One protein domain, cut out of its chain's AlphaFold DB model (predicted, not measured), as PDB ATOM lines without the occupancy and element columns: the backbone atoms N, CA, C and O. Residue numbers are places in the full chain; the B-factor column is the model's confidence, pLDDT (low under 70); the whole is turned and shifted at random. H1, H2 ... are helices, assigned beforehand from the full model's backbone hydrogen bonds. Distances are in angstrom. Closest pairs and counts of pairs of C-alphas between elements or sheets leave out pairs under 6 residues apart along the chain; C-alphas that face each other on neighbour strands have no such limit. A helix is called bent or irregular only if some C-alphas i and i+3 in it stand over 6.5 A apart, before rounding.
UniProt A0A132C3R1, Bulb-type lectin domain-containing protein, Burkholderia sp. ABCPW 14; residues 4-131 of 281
ATOM      1  N   GLN A   4      33.211   3.704   5.295       90.94
ATOM      2  CA  GLN A   4      32.282   3.246   6.332       90.94
ATOM      3  C   GLN A   4      31.668   1.877   6.003       90.94
ATOM      4  O   GLN A   4      31.455   1.060   6.893       90.94
ATOM      5  N   ASP A   5      31.399   1.598   4.725       94.19
ATOM      6  CA  ASP A   5      30.913   0.278   4.309       94.19
ATOM      7  C   ASP A   5      31.982  -0.806   4.520       94.19
ATOM      8  O   ASP A   5      31.637  -1.942   4.838       94.19
ATOM      9  N   VAL A   6      33.269  -0.456   4.388       94.75
ATOM     10  CA  VAL A   6      34.394  -1.352   4.714       94.75
ATOM     11  C   VAL A   6      34.412  -1.663   6.214       94.75
ATOM     12  O   VAL A   6      34.479  -2.835   6.587       94.75
ATOM     13  N   ASP A   7      34.238  -0.650   7.068       95.00
ATOM     14  CA  ASP A   7      34.157  -0.822   8.527       95.00
ATOM     15  C   ASP A   7      32.969  -1.704   8.940       95.00
ATOM     16  O   ASP A   7      33.070  -2.549   9.834       95.00
ATOM     17  N   ASN A   8      31.833  -1.541   8.263       96.94
ATOM     18  CA  ASN A   8      30.658  -2.378   8.487       96.94
ATOM     19  C   ASN A   8      30.921  -3.826   8.040       96.94
ATOM     20  O   ASN A   8      30.537  -4.769   8.730       96.94
ATOM     21  N   TRP A   9      31.613  -4.024   6.913       97.00
ATOM     22  CA  TRP A   9      31.978  -5.354   6.422       97.00
ATOM     23  C   TRP A   9      32.963  -6.070   7.357       97.00
ATOM     24  O   TRP A   9      32.843  -7.279   7.574       97.00
ATOM     25  N   LYS A  10      33.888  -5.327   7.983       97.19
ATOM     26  CA  LYS A  10      34.805  -5.859   8.997       97.19
ATOM     27  C   LYS A  10      34.056  -6.562  10.129       97.19
ATOM     28  O   LYS A  10      34.396  -7.686  10.498       97.19
ATOM     29  N   THR A  11      33.056  -5.894  10.695       97.69
ATOM     30  CA  THR A  11      32.329  -6.411  11.862       97.69
ATOM     31  C   THR A  11      31.310  -7.479  11.473       97.69
ATOM     32  O   THR A  11      31.163  -8.468  12.186       97.69
ATOM     33  N   ALA A  12      30.639  -7.312  10.331       97.69
ATOM     34  CA  ALA A  12      29.570  -8.206   9.898       97.69
ATOM     35  C   ALA A  12      30.062  -9.503   9.235       97.69
ATOM     36  O   ALA A  12      29.350 -10.504   9.289       97.69
ATOM     37  N   VAL A  13      31.234  -9.492   8.589       97.56
ATOM     38  CA  VAL A  13      31.705 -10.606   7.744       97.56
ATOM     39  C   VAL A  13      33.126 -11.025   8.103       97.56
ATOM     40  O   VAL A  13      33.344 -12.151   8.537       97.56
ATOM     41  N   LEU A  14      34.093 -10.111   7.990       98.06
ATOM     42  CA  LEU A  14      35.520 -10.427   8.127       98.06
ATOM     43  C   LEU A  14      35.873 -11.095   9.460       98.06
ATOM     44  O   LEU A  14      36.544 -12.123   9.480       98.06
ATOM     45  N   GLN A  15      35.467 -10.486  10.576       98.31
ATOM     46  CA  GLN A  15      35.801 -10.973  11.913       98.31
ATOM     47  C   GLN A  15      35.104 -12.304  12.242       98.31
ATOM     48  O   GLN A  15      35.799 -13.220  12.695       98.31
ATOM     49  N   PRO A  16      33.785 -12.467  11.991       98.31
ATOM     50  CA  PRO A  16      33.122 -13.765  12.109       98.31
ATOM     51  C   PRO A  16      33.777 -14.866  11.267       98.31
ATOM     52  O   PRO A  16      34.038 -15.953  11.790       98.31
ATOM     53  N   ASP A  17      34.102 -14.584  10.002       98.12
ATOM     54  CA  ASP A  17      34.708 -15.558   9.092       98.12
ATOM     55  C   ASP A  17      36.121 -15.951   9.534       98.12
ATOM     56  O   ASP A  17      36.450 -17.138   9.570       98.12
ATOM     57  N   LEU A  18      36.948 -14.979   9.940       97.88
ATOM     58  CA  LEU A  18      38.276 -15.237  10.505       97.88
ATOM     59  C   LEU A  18      38.190 -16.129  11.749       97.88
ATOM     60  O   LEU A  18      38.963 -17.080  11.885       97.88
ATOM     61  N   ALA A  19      37.247 -15.845  12.651       97.88
ATOM     62  CA  ALA A  19      37.050 -16.632  13.863       97.88
ATOM     63  C   ALA A  19      36.606 -18.068  13.543       97.88
ATOM     64  O   ALA A  19      37.132 -19.020  14.129       97.88
ATOM     65  N   LEU A  20      35.679 -18.235  12.595       98.12
ATOM     66  CA  LEU A  20      35.198 -19.542  12.160       98.12
ATOM     67  C   LEU A  20      36.299 -20.351  11.464       98.12
ATOM     68  O   LEU A  20      36.517 -21.511  11.814       98.12
ATOM     69  N   ALA A  21      37.035 -19.738  10.536       97.94
ATOM     70  CA  ALA A  21      38.145 -20.383   9.846       97.94
ATOM     71  C   ALA A  21      39.227 -20.829  10.837       97.94
ATOM     72  O   ALA A  21      39.643 -21.987  10.817       97.94
ATOM     73  N   LYS A  22      39.602 -19.961  11.789       96.75
ATOM     74  CA  LYS A  22      40.555 -20.300  12.854       96.75
ATOM     75  C   LYS A  22      40.066 -21.470  13.707       96.75
ATOM     76  O   LYS A  22      40.839 -22.390  13.965       96.75
ATOM     77  N   LYS A  23      38.792 -21.465  14.123       98.19
ATOM     78  CA  LYS A  23      38.177 -22.569  14.880       98.19
ATOM     79  C   LYS A  23      38.244 -23.894  14.113       98.19
ATOM     80  O   LYS A  23      38.432 -24.939  14.727       98.19
ATOM     81  N   ASN A  24      38.124 -23.840  12.790       98.31
ATOM     82  CA  ASN A  24      38.137 -25.008  11.914       98.31
ATOM     83  C   ASN A  24      39.543 -25.408  11.428       98.31
ATOM     84  O   ASN A  24      39.659 -26.338  10.633       98.31
ATOM     85  N   GLY A  25      40.609 -24.720  11.857       97.25
ATOM     86  CA  GLY A  25      41.969 -24.976  11.368       97.25
ATOM     87  C   GLY A  25      42.173 -24.624   9.887       97.25
ATOM     88  O   GLY A  25      43.016 -25.218   9.221       97.25
ATOM     89  N   GLN A  26      41.386 -23.686   9.359       97.56
ATOM     90  CA  GLN A  26      41.411 -23.243   7.967       97.56
ATOM     91  C   GLN A  26      42.101 -21.883   7.833       97.56
ATOM     92  O   GLN A  26      41.991 -21.017   8.702       97.56
ATOM     93  N   LEU A  27      42.773 -21.676   6.701       94.88
ATOM     94  CA  LEU A  27      43.256 -20.359   6.304       94.88
ATOM     95  C   LEU A  27      42.111 -19.579   5.649       94.88
ATOM     96  O   LEU A  27      41.497 -20.060   4.699       94.88
ATOM     97  N   TYR A  28      41.855 -18.365   6.126       96.25
ATOM     98  CA  TYR A  28      40.938 -17.427   5.484       96.25
ATOM     99  C   TYR A  28      41.732 -16.376   4.711       96.25
ATOM    100  O   TYR A  28      42.706 -15.834   5.231       96.25
ATOM    101  N   LEU A  29      41.321 -16.103   3.471       95.94
ATOM    102  CA  LEU A  29      41.943 -15.116   2.589       95.94
ATOM    103  C   LEU A  29      40.942 -13.979   2.335       95.94
ATOM    104  O   LEU A  29      40.206 -14.050   1.346       95.94
ATOM    105  N   PRO A  30      40.903 -12.934   3.184       97.19
ATOM    106  CA  PRO A  30      40.130 -11.735   2.896       97.19
ATOM    107  C   PRO A  30      40.515 -11.169   1.528       97.19
ATOM    108  O   PRO A  30      41.703 -11.039   1.207       97.19
ATOM    109  N   VAL A  31      39.505 -10.834   0.729       97.50
ATOM    110  CA  VAL A  31      39.686 -10.217  -0.585       97.50
ATOM    111  C   VAL A  31      39.560  -8.707  -0.441       97.50
ATOM    112  O   VAL A  31      38.574  -8.223   0.103       97.50
ATOM    113  N   VAL A  32      40.548  -7.971  -0.943       98.06
ATOM    114  CA  VAL A  32      40.579  -6.502  -0.940       98.06
ATOM    115  C   VAL A  32      40.773  -5.983  -2.360       98.06
ATOM    116  O   VAL A  32      41.409  -6.652  -3.168       98.06
ATOM    117  N   PHE A  33      40.255  -4.804  -2.692       97.88
ATOM    118  CA  PHE A  33      40.286  -4.286  -4.069       97.88
ATOM    119  C   PHE A  33      40.417  -2.754  -4.115       97.88
ATOM    120  O   PHE A  33      40.034  -2.079  -3.155       97.88
ATOM    121  N   PRO A  34      40.985  -2.167  -5.190       97.00
ATOM    122  CA  PRO A  34      41.334  -0.745  -5.215       97.00
ATOM    123  C   PRO A  34      40.138   0.198  -5.330       97.00
ATOM    124  O   PRO A  34      40.227   1.344  -4.901       97.00
ATOM    125  N   GLY A  35      39.052  -0.284  -5.920       96.75
ATOM    126  CA  GLY A  35      37.843   0.437  -6.302       96.75
ATOM    127  C   GLY A  35      37.081  -0.422  -7.308       96.75
ATOM    128  O   GLY A  35      37.474  -1.562  -7.551       96.75
ATOM    129  N   PHE A  36      35.987   0.083  -7.868       95.75
ATOM    130  CA  PHE A  36      35.106  -0.750  -8.686       95.75
ATOM    131  C   PHE A  36      34.293   0.058  -9.707       95.75
ATOM    132  O   PHE A  36      33.749   1.118  -9.383       95.75
ATOM    133  N   SER A  37      34.128  -0.487 -10.915       94.62
ATOM    134  CA  SER A  37      33.240   0.031 -11.957       94.62
ATOM    135  C   SER A  37      32.716  -1.072 -12.877       94.62
ATOM    136  O   SER A  37      33.487  -1.775 -13.512       94.62
ATOM    137  N   TRP A  38      31.390  -1.152 -13.027       92.06
ATOM    138  CA  TRP A  38      30.742  -2.013 -14.030       92.06
ATOM    139  C   TRP A  38      30.522  -1.299 -15.370       92.06
ATOM    140  O   TRP A  38      29.896  -1.871 -16.253       92.06
ATOM    141  N   HIS A  39      30.957  -0.049 -15.534       92.69
ATOM    142  CA  HIS A  39      30.461   0.817 -16.609       92.69
ATOM    143  C   HIS A  39      30.664   0.251 -18.023       92.69
ATOM    144  O   HIS A  39      29.794   0.402 -18.873       92.69
ATOM    145  N   ASN A  40      31.750  -0.490 -18.256       89.88
ATOM    146  CA  ASN A  40      32.013  -1.110 -19.558       89.88
ATOM    147  C   ASN A  40      31.103  -2.313 -19.872       89.88
ATOM    148  O   ASN A  40      30.935  -2.657 -21.038       89.88
ATOM    149  N   LEU A  41      30.496  -2.935 -18.859       91.06
ATOM    150  CA  LEU A  41      29.572  -4.070 -19.006       91.06
ATOM    151  C   LEU A  41      28.110  -3.678 -18.752       91.06
ATOM    152  O   LEU A  41      27.188  -4.350 -19.204       91.06
ATOM    153  N   ASN A  42      27.892  -2.568 -18.051       92.69
ATOM    154  CA  ASN A  42      26.603  -1.943 -17.829       92.69
ATOM    155  C   ASN A  42      26.757  -0.417 -17.970       92.69
ATOM    156  O   ASN A  42      27.029   0.256 -16.972       92.69
ATOM    157  N   PRO A  43      26.547   0.144 -19.176       90.06
ATOM    158  CA  PRO A  43      26.739   1.574 -19.445       90.06
ATOM    159  C   PRO A  43      25.870   2.516 -18.601       90.06
ATOM    160  O   PRO A  43      26.204   3.690 -18.452       90.06
ATOM    161  N   ALA A  44      24.770   2.022 -18.022       93.56
ATOM    162  CA  ALA A  44      23.932   2.800 -17.110       93.56
ATOM    163  C   ALA A  44      24.534   2.921 -15.695       93.56
ATOM    164  O   ALA A  44      24.111   3.769 -14.910       93.56
ATOM    165  N   ALA A  45      25.509   2.077 -15.342       93.06
ATOM    166  CA  ALA A  45      26.203   2.158 -14.064       93.06
ATOM    167  C   ALA A  45      27.173   3.346 -14.036       93.06
ATOM    168  O   ALA A  45      27.781   3.706 -15.043       93.06
ATOM    169  N   ALA A  46      27.369   3.926 -12.850       93.69
ATOM    170  CA  ALA A  46      28.344   4.992 -12.655       93.69
ATOM    171  C   ALA A  46      29.765   4.542 -13.043       93.69
ATOM    172  O   ALA A  46      30.225   3.475 -12.629       93.69
ATOM    173  N   ALA A  47      30.467   5.402 -13.785       92.56
ATOM    174  CA  ALA A  47      31.799   5.150 -14.331       92.56
ATOM    175  C   ALA A  47      32.878   4.907 -13.255       92.56
ATOM    176  O   ALA A  47      33.788   4.110 -13.462       92.56
ATOM    177  N   ASN A  48      32.719   5.514 -12.076       94.38
ATOM    178  CA  ASN A  48      33.570   5.336 -10.896       94.38
ATOM    179  C   ASN A  48      32.704   4.945  -9.676       94.38
ATOM    180  O   ASN A  48      32.586   5.694  -8.707       94.38
ATOM    181  N   ARG A  49      31.984   3.813  -9.772       94.81
ATOM    182  CA  ARG A  49      30.937   3.396  -8.809       94.81
ATOM    183  C   ARG A  49      31.449   3.235  -7.375       94.81
ATOM    184  O   ARG A  49      30.729   3.562  -6.431       94.81
ATOM    185  N   VAL A  50      32.645   2.681  -7.205       96.62
ATOM    186  CA  VAL A  50      33.370   2.683  -5.929       96.62
ATOM    187  C   VAL A  50      34.668   3.448  -6.157       96.62
ATOM    188  O   VAL A  50      35.604   2.871  -6.720       96.62
ATOM    189  N   PRO A  51      34.708   4.732  -5.753       96.62
ATOM    190  CA  PRO A  51      35.889   5.566  -5.874       96.62
ATOM    191  C   PRO A  51      37.102   4.933  -5.211       96.62
ATOM    192  O   PRO A  51      37.015   4.353  -4.125       96.62
ATOM    193  N   ARG A  52      38.250   5.084  -5.861       96.00
ATOM    194  CA  ARG A  52      39.514   4.530  -5.386       96.00
ATOM    195  C   ARG A  52      40.113   5.346  -4.227       96.00
ATOM    196  O   ARG A  52      40.943   4.853  -3.455       96.00
ATOM    197  N   LEU A  53      39.684   6.602  -4.097       95.44
ATOM    198  CA  LEU A  53      40.052   7.588  -3.081       95.44
ATOM    199  C   LEU A  53      41.570   7.751  -2.927       95.44
ATOM    200  O   LEU A  53      42.096   7.854  -1.818       95.44
ATOM    201  N   GLY A  54      42.295   7.718  -4.047       92.50
ATOM    202  CA  GLY A  54      43.760   7.764  -4.050       92.50
ATOM    203  C   GLY A  54      44.440   6.606  -3.313       92.50
ATOM    204  O   GLY A  54      45.594   6.735  -2.923       92.50
ATOM    205  N   GLY A  55      43.742   5.486  -3.109       95.44
ATOM    206  CA  GLY A  55      44.236   4.311  -2.390       95.44
ATOM    207  C   GLY A  55      43.681   4.165  -0.976       95.44
ATOM    208  O   GLY A  55      43.803   3.085  -0.405       95.44
ATOM    209  N   ALA A  56      43.007   5.183  -0.429       95.62
ATOM    210  CA  ALA A  56      42.429   5.109   0.915       95.62
ATOM    211  C   ALA A  56      41.396   3.976   1.054       95.62
ATOM    212  O   ALA A  56      41.338   3.320   2.091       95.62
ATOM    213  N   PHE A  57      40.628   3.701  -0.006       97.50
ATOM    214  CA  PHE A  57      39.652   2.611  -0.020       97.50
ATOM    215  C   PHE A  57      40.317   1.226   0.088       97.50
ATOM    216  O   PHE A  57      39.901   0.396   0.897       97.50
ATOM    217  N   LEU A  58      41.386   0.984  -0.680       97.88
ATOM    218  CA  LEU A  58      42.187  -0.243  -0.581       97.88
ATOM    219  C   LEU A  58      42.851  -0.364   0.790       97.88
ATOM    220  O   LEU A  58      42.792  -1.413   1.425       97.88
ATOM    221  N   TRP A  59      43.489   0.719   1.237       97.56
ATOM    222  CA  TRP A  59      44.269   0.717   2.467       97.56
ATOM    223  C   TRP A  59      43.410   0.435   3.693       97.56
ATOM    224  O   TRP A  59      43.838  -0.309   4.569       97.56
ATOM    225  N   ARG A  60      42.175   0.952   3.730       98.00
ATOM    226  CA  ARG A  60      41.251   0.659   4.825       98.00
ATOM    227  C   ARG A  60      40.913  -0.829   4.907       98.00
ATOM    228  O   ARG A  60      41.011  -1.400   5.985       98.00
ATOM    229  N   GLN A  61      40.623  -1.470   3.772       98.44
ATOM    230  CA  GLN A  61      40.371  -2.916   3.726       98.44
ATOM    231  C   GLN A  61      41.591  -3.725   4.196       98.44
ATOM    232  O   GLN A  61      41.443  -4.689   4.944       98.44
ATOM    233  N   VAL A  62      42.801  -3.321   3.787       98.25
ATOM    234  CA  VAL A  62      44.058  -3.953   4.226       98.25
ATOM    235  C   VAL A  62      44.250  -3.797   5.735       98.25
ATOM    236  O   VAL A  62      44.477  -4.790   6.424       98.25
ATOM    237  N   TYR A  63      44.111  -2.577   6.258       98.06
ATOM    238  CA  TYR A  63      44.202  -2.301   7.689       98.06
ATOM    239  C   TYR A  63      43.187  -3.123   8.486       98.06
ATOM    240  O   TYR A  63      43.547  -3.743   9.485       98.06
ATOM    241  N   ASP A  64      41.932  -3.182   8.046       98.31
ATOM    242  CA  ASP A  64      40.885  -3.925   8.740       98.31
ATOM    243  C   ASP A  64      41.126  -5.433   8.730       98.31
ATOM    244  O   ASP A  64      40.933  -6.074   9.766       98.31
ATOM    245  N   ALA A  65      41.609  -5.986   7.615       98.12
ATOM    246  CA  ALA A  65      42.029  -7.381   7.517       98.12
ATOM    247  C   ALA A  65      43.168  -7.698   8.496       98.12
ATOM    248  O   ALA A  65      43.024  -8.579   9.347       98.12
ATOM    249  N   VAL A  66      44.277  -6.958   8.417       97.88
ATOM    250  CA  VAL A  66      45.475  -7.241   9.219       97.88
ATOM    251  C   VAL A  66      45.232  -6.964  10.706       97.88
ATOM    252  O   VAL A  66      45.573  -7.798  11.543       97.88
ATOM    253  N   SER A  67      44.567  -5.858  11.060       97.62
ATOM    254  CA  SER A  67      44.218  -5.541  12.459       97.62
ATOM    255  C   SER A  67      43.225  -6.532  13.077       97.62
ATOM    256  O   SER A  67      43.217  -6.704  14.294       97.62
ATOM    257  N   SER A  68      42.420  -7.224  12.260       97.69
ATOM    258  CA  SER A  68      41.533  -8.308  12.714       97.69
ATOM    259  C   SER A  68      42.240  -9.665  12.832       97.69
ATOM    260  O   SER A  68      41.611 -10.648  13.218       97.69
ATOM    261  N   GLY A  69      43.539  -9.733  12.522       95.81
ATOM    262  CA  GLY A  69      44.355 -10.939  12.655       95.81
ATOM    263  C   GLY A  69      44.468 -11.789  11.389       95.81
ATOM    264  O   GLY A  69      44.863 -12.951  11.485       95.81
ATOM    265  N   ALA A  70      44.134 -11.255  10.208       97.00
ATOM    266  CA  ALA A  70      44.400 -11.953   8.955       97.00
ATOM    267  C   ALA A  70      45.914 -12.073   8.708       97.00
ATOM    268  O   ALA A  70      46.634 -11.075   8.696       97.00
ATOM    269  N   SER A  71      46.393 -13.294   8.463       93.88
ATOM    270  CA  SER A  71      47.800 -13.588   8.144       93.88
ATOM    271  C   SER A  71      48.097 -13.603   6.639       93.88
ATOM    272  O   SER A  71      49.219 -13.875   6.220       93.88
ATOM    273  N   VAL A  72      47.079 -13.372   5.813       95.19
ATOM    274  CA  VAL A  72      47.149 -13.336   4.352       95.19
ATOM    275  C   VAL A  72      46.053 -12.403   3.841       95.19
ATOM    276  O   VAL A  72      45.009 -12.268   4.474       95.19
ATOM    277  N   VAL A  73      46.282 -11.759   2.700       97.38
ATOM    278  CA  VAL A  73      45.312 -10.888   2.025       97.38
ATOM    279  C   VAL A  73      45.396 -11.156   0.524       97.38
ATOM    280  O   VAL A  73      46.496 -11.234  -0.026       97.38
ATOM    281  N   LYS A  74      44.251 -11.287  -0.153       97.62
ATOM    282  CA  LYS A  74      44.174 -11.399  -1.616       97.62
ATOM    283  C   LYS A  74      43.767 -10.052  -2.206       97.62
ATOM    284  O   LYS A  74      42.650  -9.603  -1.982       97.62
ATOM    285  N   ILE A  75      44.636  -9.436  -3.006       98.31
ATOM    286  CA  ILE A  75      44.281  -8.222  -3.752       98.31
ATOM    287  C   ILE A  75      43.592  -8.629  -5.060       98.31
ATOM    288  O   ILE A  75      44.198  -9.288  -5.904       98.31
ATOM    289  N   ALA A  76      42.324  -8.258  -5.212       96.19
ATOM    290  CA  ALA A  76      41.524  -8.464  -6.407       96.19
ATOM    291  C   ALA A  76      41.461  -7.163  -7.239       96.19
ATOM    292  O   ALA A  76      40.939  -6.165  -6.757       96.19
ATOM    293  N   MET A  77      42.000  -7.115  -8.458       94.94
ATOM    294  CA  MET A  77      42.825  -8.143  -9.119       94.94
ATOM    295  C   MET A  77      44.004  -7.504  -9.848       94.94
ATOM    296  O   MET A  77      44.093  -6.284  -9.956       94.94
ATOM    297  N   PHE A  78      44.939  -8.320 -10.339       97.25
ATOM    298  CA  PHE A  78      46.073  -7.806 -11.103       97.25
ATOM    299  C   PHE A  78      45.608  -7.038 -12.353       97.25
ATOM    300  O   PHE A  78      46.043  -5.906 -12.561       97.25
ATOM    301  N   ASP A  79      44.662  -7.595 -13.110       96.25
ATOM    302  CA  ASP A  79      44.346  -7.216 -14.491       96.25
ATOM    303  C   ASP A  79      42.841  -7.151 -14.826       96.25
ATOM    304  O   ASP A  79      42.484  -7.009 -15.992       96.25
ATOM    305  N   GLU A  80      41.944  -7.196 -13.840       94.88
ATOM    306  CA  GLU A  80      40.487  -7.154 -14.069       94.88
ATOM    307  C   GLU A  80      40.020  -5.720 -14.420       94.88
ATOM    308  O   GLU A  80      39.528  -4.939 -13.593       94.88
ATOM    309  N   VAL A  81      40.276  -5.317 -15.669       92.25
ATOM    310  CA  VAL A  81      40.017  -3.961 -16.185       92.25
ATOM    311  C   VAL A  81      38.527  -3.708 -16.395       92.25
ATOM    312  O   VAL A  81      38.050  -2.600 -16.152       92.25
ATOM    313  N   ASN A  82      37.781  -4.727 -16.821       90.94
ATOM    314  CA  ASN A  82      36.338  -4.665 -17.062       90.94
ATOM    315  C   ASN A  82      35.528  -4.339 -15.799       90.94
ATOM    316  O   ASN A  82      34.460  -3.742 -15.925       90.94
ATOM    317  N   GLU A  83      36.043  -4.677 -14.612       93.56
ATOM    318  CA  GLU A  83      35.435  -4.347 -13.312       93.56
ATOM    319  C   GLU A  83      36.083  -3.135 -12.623       93.56
ATOM    320  O   GLU A  83      35.690  -2.737 -11.523       93.56
ATOM    321  N   GLY A  84      37.110  -2.534 -13.231       94.12
ATOM    322  CA  GLY A  84      37.844  -1.418 -12.637       94.12
ATOM    323  C   GLY A  84      38.629  -1.778 -11.367       94.12
ATOM    324  O   GLY A  84      39.022  -0.865 -10.635       94.12
ATOM    325  N   THR A  85      38.890  -3.065 -11.113       96.50
ATOM    326  CA  THR A  85      39.614  -3.578  -9.931       96.50
ATOM    327  C   THR A  85      41.099  -3.853 -10.210       96.50
ATOM    328  O   THR A  85      41.847  -4.181  -9.290       96.50
ATOM    329  N   ALA A  86      41.557  -3.670 -11.451       96.44
ATOM    330  CA  ALA A  86      42.945  -3.887 -11.851       96.44
ATOM    331  C   ALA A  86      43.966  -3.013 -11.077       96.44
ATOM    332  O   ALA A  86      43.772  -1.793 -10.933       96.44
ATOM    333  N   ILE A  87      45.070  -3.635 -10.630       97.19
ATOM    334  CA  ILE A  87      46.197  -2.996  -9.916       97.19
ATOM    335  C   ILE A  87      47.493  -2.875 -10.731       97.19
ATOM    336  O   ILE A  87      48.415  -2.191 -10.282       97.19
ATOM    337  N   PHE A  88      47.595  -3.528 -11.894       94.88
ATOM    338  CA  PHE A  88      48.689  -3.321 -12.848       94.88
ATOM    339  C   PHE A  88      48.769  -1.861 -13.329       94.88
ATOM    340  O   PHE A  88      47.941  -1.015 -12.981       94.88
ATOM    341  N   LYS A  89      49.797  -1.546 -14.125       93.00
ATOM    342  CA  LYS A  89      50.007  -0.174 -14.592       93.00
ATOM    343  C   LYS A  89      48.855   0.278 -15.487       93.00
ATOM    344  O   LYS A  89      48.667  -0.274 -16.566       93.00
ATOM    345  N   VAL A  90      48.150   1.319 -15.061       92.19
ATOM    346  CA  VAL A  90      47.054   1.945 -15.813       92.19
ATOM    347  C   VAL A  90      47.351   3.419 -16.075       92.19
ATOM    348  O   VAL A  90      48.220   4.014 -15.434       92.19
ATOM    349  N   ALA A  91      46.649   4.012 -17.041       92.75
ATOM    350  CA  ALA A  91      46.823   5.416 -17.390       92.75
ATOM    351  C   ALA A  91      46.574   6.324 -16.173       92.75
ATOM    352  O   ALA A  91      45.555   6.217 -15.481       92.75
ATOM    353  N   GLY A  92      47.533   7.217 -15.915       89.31
ATOM    354  CA  GLY A  92      47.451   8.174 -14.814       89.31
ATOM    355  C   GLY A  92      46.385   9.238 -15.061       89.31
ATOM    356  O   GLY A  92      45.703   9.636 -14.122       89.31
ATOM    357  N   LYS A  93      46.224   9.657 -16.324       89.12
ATOM    358  CA  LYS A  93      45.246  10.658 -16.748       89.12
ATOM    359  C   LYS A  93      44.286  10.110 -17.788       89.12
ATOM    360  O   LYS A  93      44.699   9.309 -18.629       89.12
ATOM    361  N   ARG A  94      43.055  10.630 -17.830       90.31
ATOM    362  CA  ARG A  94      42.106  10.291 -18.907       90.31
ATOM    363  C   ARG A  94      42.657  10.618 -20.297       90.31
ATOM    364  O   ARG A  94      42.388   9.864 -21.225       90.31
ATOM    365  N   SER A  95      43.443  11.689 -20.434       91.69
ATOM    366  CA  SER A  95      44.089  12.083 -21.700       91.69
ATOM    367  C   SER A  95      45.089  11.059 -22.237       91.69
ATOM    368  O   SER A  95      45.420  11.099 -23.415       91.69
ATOM    369  N   ASP A  96      45.583  10.168 -21.376       91.75
ATOM    370  CA  ASP A  96      46.601   9.178 -21.727       91.75
ATOM    371  C   ASP A  96      45.964   7.812 -22.061       91.75
ATOM    372  O   ASP A  96      46.670   6.853 -22.376       91.75
ATOM    373  N   ALA A  97      44.635   7.701 -21.957       92.44
ATOM    374  CA  ALA A  97      43.876   6.486 -22.225       92.44
ATOM    375  C   ALA A  97      43.212   6.516 -23.616       92.44
ATOM    376  O   ALA A  97      42.865   7.597 -24.094       92.44
ATOM    377  N   PRO A  98      42.963   5.350 -24.249       92.25
ATOM    378  CA  PRO A  98      42.320   5.289 -25.560       92.25
ATOM    379  C   PRO A  98      40.950   5.986 -25.609       92.25
ATOM    380  O   PRO A  98      40.171   5.953 -24.651       92.25
ATOM    381  N   ASP A  99      40.625   6.576 -26.757       89.62
ATOM    382  CA  ASP A  99      39.367   7.304 -26.960       89.62
ATOM    383  C   ASP A  99      38.180   6.387 -27.285       89.62
ATOM    384  O   ASP A  99      37.034   6.772 -27.078       89.62
ATOM    385  N   GLN A 100      38.431   5.151 -27.731       88.00
ATOM    386  CA  GLN A 100      37.396   4.201 -28.165       88.00
ATOM    387  C   GLN A 100      36.549   3.613 -27.014       88.00
ATOM    388  O   GLN A 100      35.810   2.653 -27.224       88.00
ATOM    389  N   GLY A 101      36.645   4.152 -25.796       85.44
ATOM    390  CA  GLY A 101      35.877   3.684 -24.645       85.44
ATOM    391  C   GLY A 101      36.149   4.464 -23.363       85.44
ATOM    392  O   GLY A 101      36.979   5.378 -23.315       85.44
ATOM    393  N   TYR A 102      35.436   4.093 -22.301       88.38
ATOM    394  CA  TYR A 102      35.737   4.578 -20.963       88.38
ATOM    395  C   TYR A 102      36.785   3.683 -20.300       88.38
ATOM    396  O   TYR A 102      36.602   2.476 -20.133       88.38
ATOM    397  N   TRP A 103      37.877   4.306 -19.875       91.06
ATOM    398  CA  TRP A 103      38.911   3.679 -19.067       91.06
ATOM    399  C   TRP A 103      38.912   4.368 -17.712       91.06
ATOM    400  O   TRP A 103      39.041   5.592 -17.646       91.06
ATOM    401  N   LEU A 104      38.756   3.595 -16.637       93.75
ATOM    402  CA  LEU A 104      38.862   4.129 -15.284       93.75
ATOM    403  C   LEU A 104      40.337   4.444 -14.987       93.75
ATOM    404  O   LEU A 104      41.102   3.568 -14.583       93.75
ATOM    405  N   THR A 105      40.736   5.687 -15.243       94.38
ATOM    406  CA  THR A 105      42.094   6.206 -15.029       94.38
ATOM    407  C   THR A 105      42.319   6.647 -13.583       94.38
ATOM    408  O   THR A 105      41.375   6.817 -12.812       94.38
ATOM    409  N   LEU A 106      43.584   6.804 -13.176       93.94
ATOM    410  CA  LEU A 106      43.918   7.090 -11.771       93.94
ATOM    411  C   LEU A 106      43.471   8.483 -11.298       93.94
ATOM    412  O   LEU A 106      43.247   8.684 -10.105       93.94
ATOM    413  N   ASP A 107      43.301   9.423 -12.225       92.44
ATOM    414  CA  ASP A 107      42.769  10.762 -11.982       92.44
ATOM    415  C   ASP A 107      41.243  10.823 -11.839       92.44
ATOM    416  O   ASP A 107      40.711  11.907 -11.598       92.44
ATOM    417  N   ALA A 108      40.533   9.690 -11.899       94.62
ATOM    418  CA  ALA A 108      39.076   9.635 -11.746       94.62
ATOM    419  C   ALA A 108      38.563  10.180 -10.397       94.62
ATOM    420  O   ALA A 108      37.397  10.561 -10.292       94.62
ATOM    421  N   ASP A 109      39.432  10.256  -9.383       94.00
ATOM    422  CA  ASP A 109      39.142  10.862  -8.076       94.00
ATOM    423  C   ASP A 109      39.731  12.283  -7.924       94.00
ATOM    424  O   ASP A 109      39.860  12.790  -6.808       94.00
ATOM    425  N   GLY A 110      40.161  12.914  -9.021       89.88
ATOM    426  CA  GLY A 110      40.770  14.248  -9.022       89.88
ATOM    427  C   GLY A 110      42.215  14.289  -8.510       89.88
ATOM    428  O   GLY A 110      42.670  15.333  -8.043       89.88
ATOM    429  N   ARG A 111      42.944  13.166  -8.561       85.44
ATOM    430  CA  ARG A 111      44.327  13.047  -8.062       85.44
ATOM    431  C   ARG A 111      45.303  12.711  -9.184       85.44
ATOM    432  O   ARG A 111      45.085  11.776  -9.938       85.44
ATOM    433  N   ALA A 112      46.428  13.418  -9.247       82.00
ATOM    434  CA  ALA A 112      47.523  13.049 -10.140       82.00
ATOM    435  C   ALA A 112      48.365  11.940  -9.491       82.00
ATOM    436  O   ALA A 112      49.085  12.198  -8.528       82.00
ATOM    437  N   LEU A 113      48.256  10.712 -10.001       85.69
ATOM    438  CA  LEU A 113      48.928   9.530  -9.453       85.69
ATOM    439  C   LEU A 113      49.774   8.834 -10.533       85.69
ATOM    440  O   LEU A 113      49.380   8.827 -11.703       85.69
ATOM    441  N   PRO A 114      50.932   8.248 -10.176       82.94
ATOM    442  CA  PRO A 114      51.775   7.526 -11.126       82.94
ATOM    443  C   PRO A 114      51.118   6.208 -11.556       82.94
ATOM    444  O   PRO A 114      50.381   5.596 -10.788       82.94
ATOM    445  N   SER A 115      51.413   5.729 -12.769       87.25
ATOM    446  CA  SER A 115      50.738   4.551 -13.346       87.25
ATOM    447  C   SER A 115      50.873   3.271 -12.515       87.25
ATOM    448  O   SER A 115      50.010   2.404 -12.587       87.25
ATOM    449  N   ASP A 116      51.921   3.149 -11.701       87.75
ATOM    450  CA  ASP A 116      52.215   2.008 -10.830       87.75
ATOM    451  C   ASP A 116      51.666   2.148  -9.395       87.75
ATOM    452  O   ASP A 116      52.013   1.354  -8.519       87.75
ATOM    453  N   TRP A 117      50.799   3.134  -9.136       91.56
ATOM    454  CA  TRP A 117      50.294   3.474  -7.801       91.56
ATOM    455  C   TRP A 117      49.743   2.286  -7.000       91.56
ATOM    456  O   TRP A 117      50.026   2.148  -5.811       91.56
ATOM    457  N   TYR A 118      48.993   1.385  -7.633       96.12
ATOM    458  CA  TYR A 118      48.396   0.242  -6.934       96.12
ATOM    459  C   TYR A 118      49.341  -0.956  -6.779       96.12
ATOM    460  O   TYR A 118      49.209  -1.707  -5.812       96.12
ATOM    461  N   LEU A 119      50.366  -1.081  -7.629       93.81
ATOM    462  CA  LEU A 119      51.471  -2.025  -7.405       93.81
ATOM    463  C   LEU A 119      52.276  -1.640  -6.161       93.81
ATOM    464  O   LEU A 119      52.699  -2.491  -5.380       93.81
ATOM    465  N   ARG A 120      52.444  -0.337  -5.941       90.94
ATOM    466  CA  ARG A 120      53.084   0.201  -4.744       90.94
ATOM    467  C   ARG A 120      52.288  -0.110  -3.471       90.94
ATOM    468  O   ARG A 120      52.872  -0.507  -2.467       90.94
ATOM    469  N   PHE A 121      50.958  -0.010  -3.515       95.06
ATOM    470  CA  PHE A 121      50.101  -0.466  -2.413       95.06
ATOM    471  C   PHE A 121      50.196  -1.975  -2.170       95.06
ATOM    472  O   PHE A 121      50.166  -2.401  -1.015       95.06
ATOM    473  N   ALA A 122      50.355  -2.785  -3.220       95.94
ATOM    474  CA  ALA A 122      50.592  -4.219  -3.062       95.94
ATOM    475  C   ALA A 122      51.914  -4.499  -2.321       95.94
ATOM    476  O   ALA A 122      51.956  -5.369  -1.451       95.94
ATOM    477  N   TYR A 123      52.965  -3.714  -2.589       92.31
ATOM    478  CA  TYR A 123      54.224  -3.782  -1.841       92.31
ATOM    479  C   TYR A 123      54.033  -3.466  -0.347       92.31
ATOM    480  O   TYR A 123      54.426  -4.270   0.499       92.31
ATOM    481  N   GLU A 124      53.385  -2.344  -0.008       92.44
ATOM    482  CA  GLU A 124      53.163  -1.956   1.397       92.44
ATOM    483  C   GLU A 124      52.218  -2.920   2.132       92.44
ATOM    484  O   GLU A 124      52.451  -3.246   3.296       92.44
ATOM    485  N   THR A 125      51.202  -3.452   1.442       96.12
ATOM    486  CA  THR A 125      50.340  -4.527   1.966       96.12
ATOM    487  C   THR A 125      51.174  -5.745   2.349       96.12
ATOM    488  O   THR A 125      51.031  -6.279   3.447       96.12
ATOM    489  N   GLY A 126      52.092  -6.159   1.470       94.69
ATOM    490  CA  GLY A 126      52.995  -7.273   1.738       94.69
ATOM    491  C   GLY A 126      53.870  -7.040   2.970       94.69
ATOM    492  O   GLY A 126      54.026  -7.953   3.778       94.69
ATOM    493  N   ARG A 127      54.399  -5.822   3.144       93.31
ATOM    494  CA  ARG A 127      55.183  -5.457   4.334       93.31
ATOM    495  C   ARG A 127      54.360  -5.543   5.614       93.31
ATOM    496  O   ARG A 127      54.823  -6.139   6.582       93.31
ATOM    497  N   MET A 128      53.138  -5.009   5.604       95.00
ATOM    498  CA  MET A 128      52.266  -5.019   6.780       95.00
ATOM    499  C   MET A 128      51.882  -6.450   7.174       95.00
ATOM    500  O   MET A 128      51.987  -6.815   8.341       95.00
ATOM    501  N   VAL A 129      51.515  -7.290   6.199       96.25
ATOM    502  CA  VAL A 129      51.172  -8.705   6.430       96.25
ATOM    503  C   VAL A 129      52.364  -9.502   6.976       96.25
ATOM    504  O   VAL A 129      52.180 -10.368   7.825       96.25
ATOM    505  N   ARG A 130      53.595  -9.207   6.529       94.81
ATOM    506  CA  ARG A 130      54.823  -9.858   7.024       94.81
ATOM    507  C   ARG A 130      55.362  -9.275   8.337       94.81
ATOM    508  O   ARG A 130      56.344  -9.795   8.859       94.81
ATOM    509  N   GLY A 131      54.756  -8.213   8.874       90.12
ATOM    510  CA  GLY A 131      55.245  -7.525  10.076       90.12
ATOM    511  C   GLY A 131      56.501  -6.669   9.854       90.12
ATOM    512  O   GLY A 131      57.189  -6.322  10.808       90.12
TER     513      GLY A 131
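Overview. This is residues 4 to 131 of the 281 residues of the protein "Bulb-type lectin domain-containing protein" of Burkholderia sp. ABCPW 14 (UniProt A0A132C3R1). Three helical pieces lie side by side in a row and run the same way: the first arm of bent H1, then H2 in the middle, then H4. Two long stretches with no named element, residues 24 to 52 and 68 to 105, pass along one side of the row and extend beyond the beginning of H2, where short H3 sits; the second arm of H1 makes the other end. The printed part has 128 residues, in order H1, H2, H3, H4 with no named strand: all helix, though only 52 residues are in named elements. It is compact, radius of gyration of the C-alphas 15.7 A, yet elongated, 51 by 31 by 23 A.

Along the chain. Find C-alpha 4 at (32.282, 3.246, 6.332), where H1, residues 4 to 23, begins. By its hydrogen bonds it was assigned as one helix, but it is bent: C-alphas 12 and 15 are 7.1 A apart. Its arms are H1a, residues 4 to 12, 12.3 A, and H1b, residues 15 to 23, 12.2 A, at a shallow tilt of 33 degrees, only just short of steep. H2, residues 53 to 67, spans 20.8 A and is irregular, C-alphas 54 and 57 being 7.7 A apart. H3, residues 106 to 109, is irregular too, with C-alphas 106 and 109 7.1 A apart. H4, residues 117 to 129, runs 18.8 A to C-alpha 129 at (51.172, -8.705, 6.430).

Arrangement. Begin at the hub, H2. With residues 60 to 65 alone it touches H1a, the same way at a shallow tilt of 19 degrees; the closest C-alphas, of Val 6 and Gln 61, are 6.3 A apart. H2 touches H4, the same way at a shallow tilt of 14 degrees, closest at the C-alphas of Val 66 and Val 129, 6.5 A. With residues 53 to 54 alone H2 only just touches H3, with 3 pairs of C-alphas within 8 A, closest Leu 53 and Asp 109 at 6.0 A. H1a and H4 are apart. In H1a, H1b and H4 every O i to N i+4 pair is within hydrogen-bond range, in H2 8 of 11; H3 is too short for such a pair.

Size, cuts and confidence. Look for the two C-alphas farthest apart at Lys 23 and Asp 99, 51.4 A. The printed part has no cut. The links H1 to H2 and H2 to H3 are long, with 29 and 38 residues. Residues 31 to 32 pair in parallel with residues 74 to 75. The mean pLDDT of the printed part is 94.4, and no printed residue is under 70.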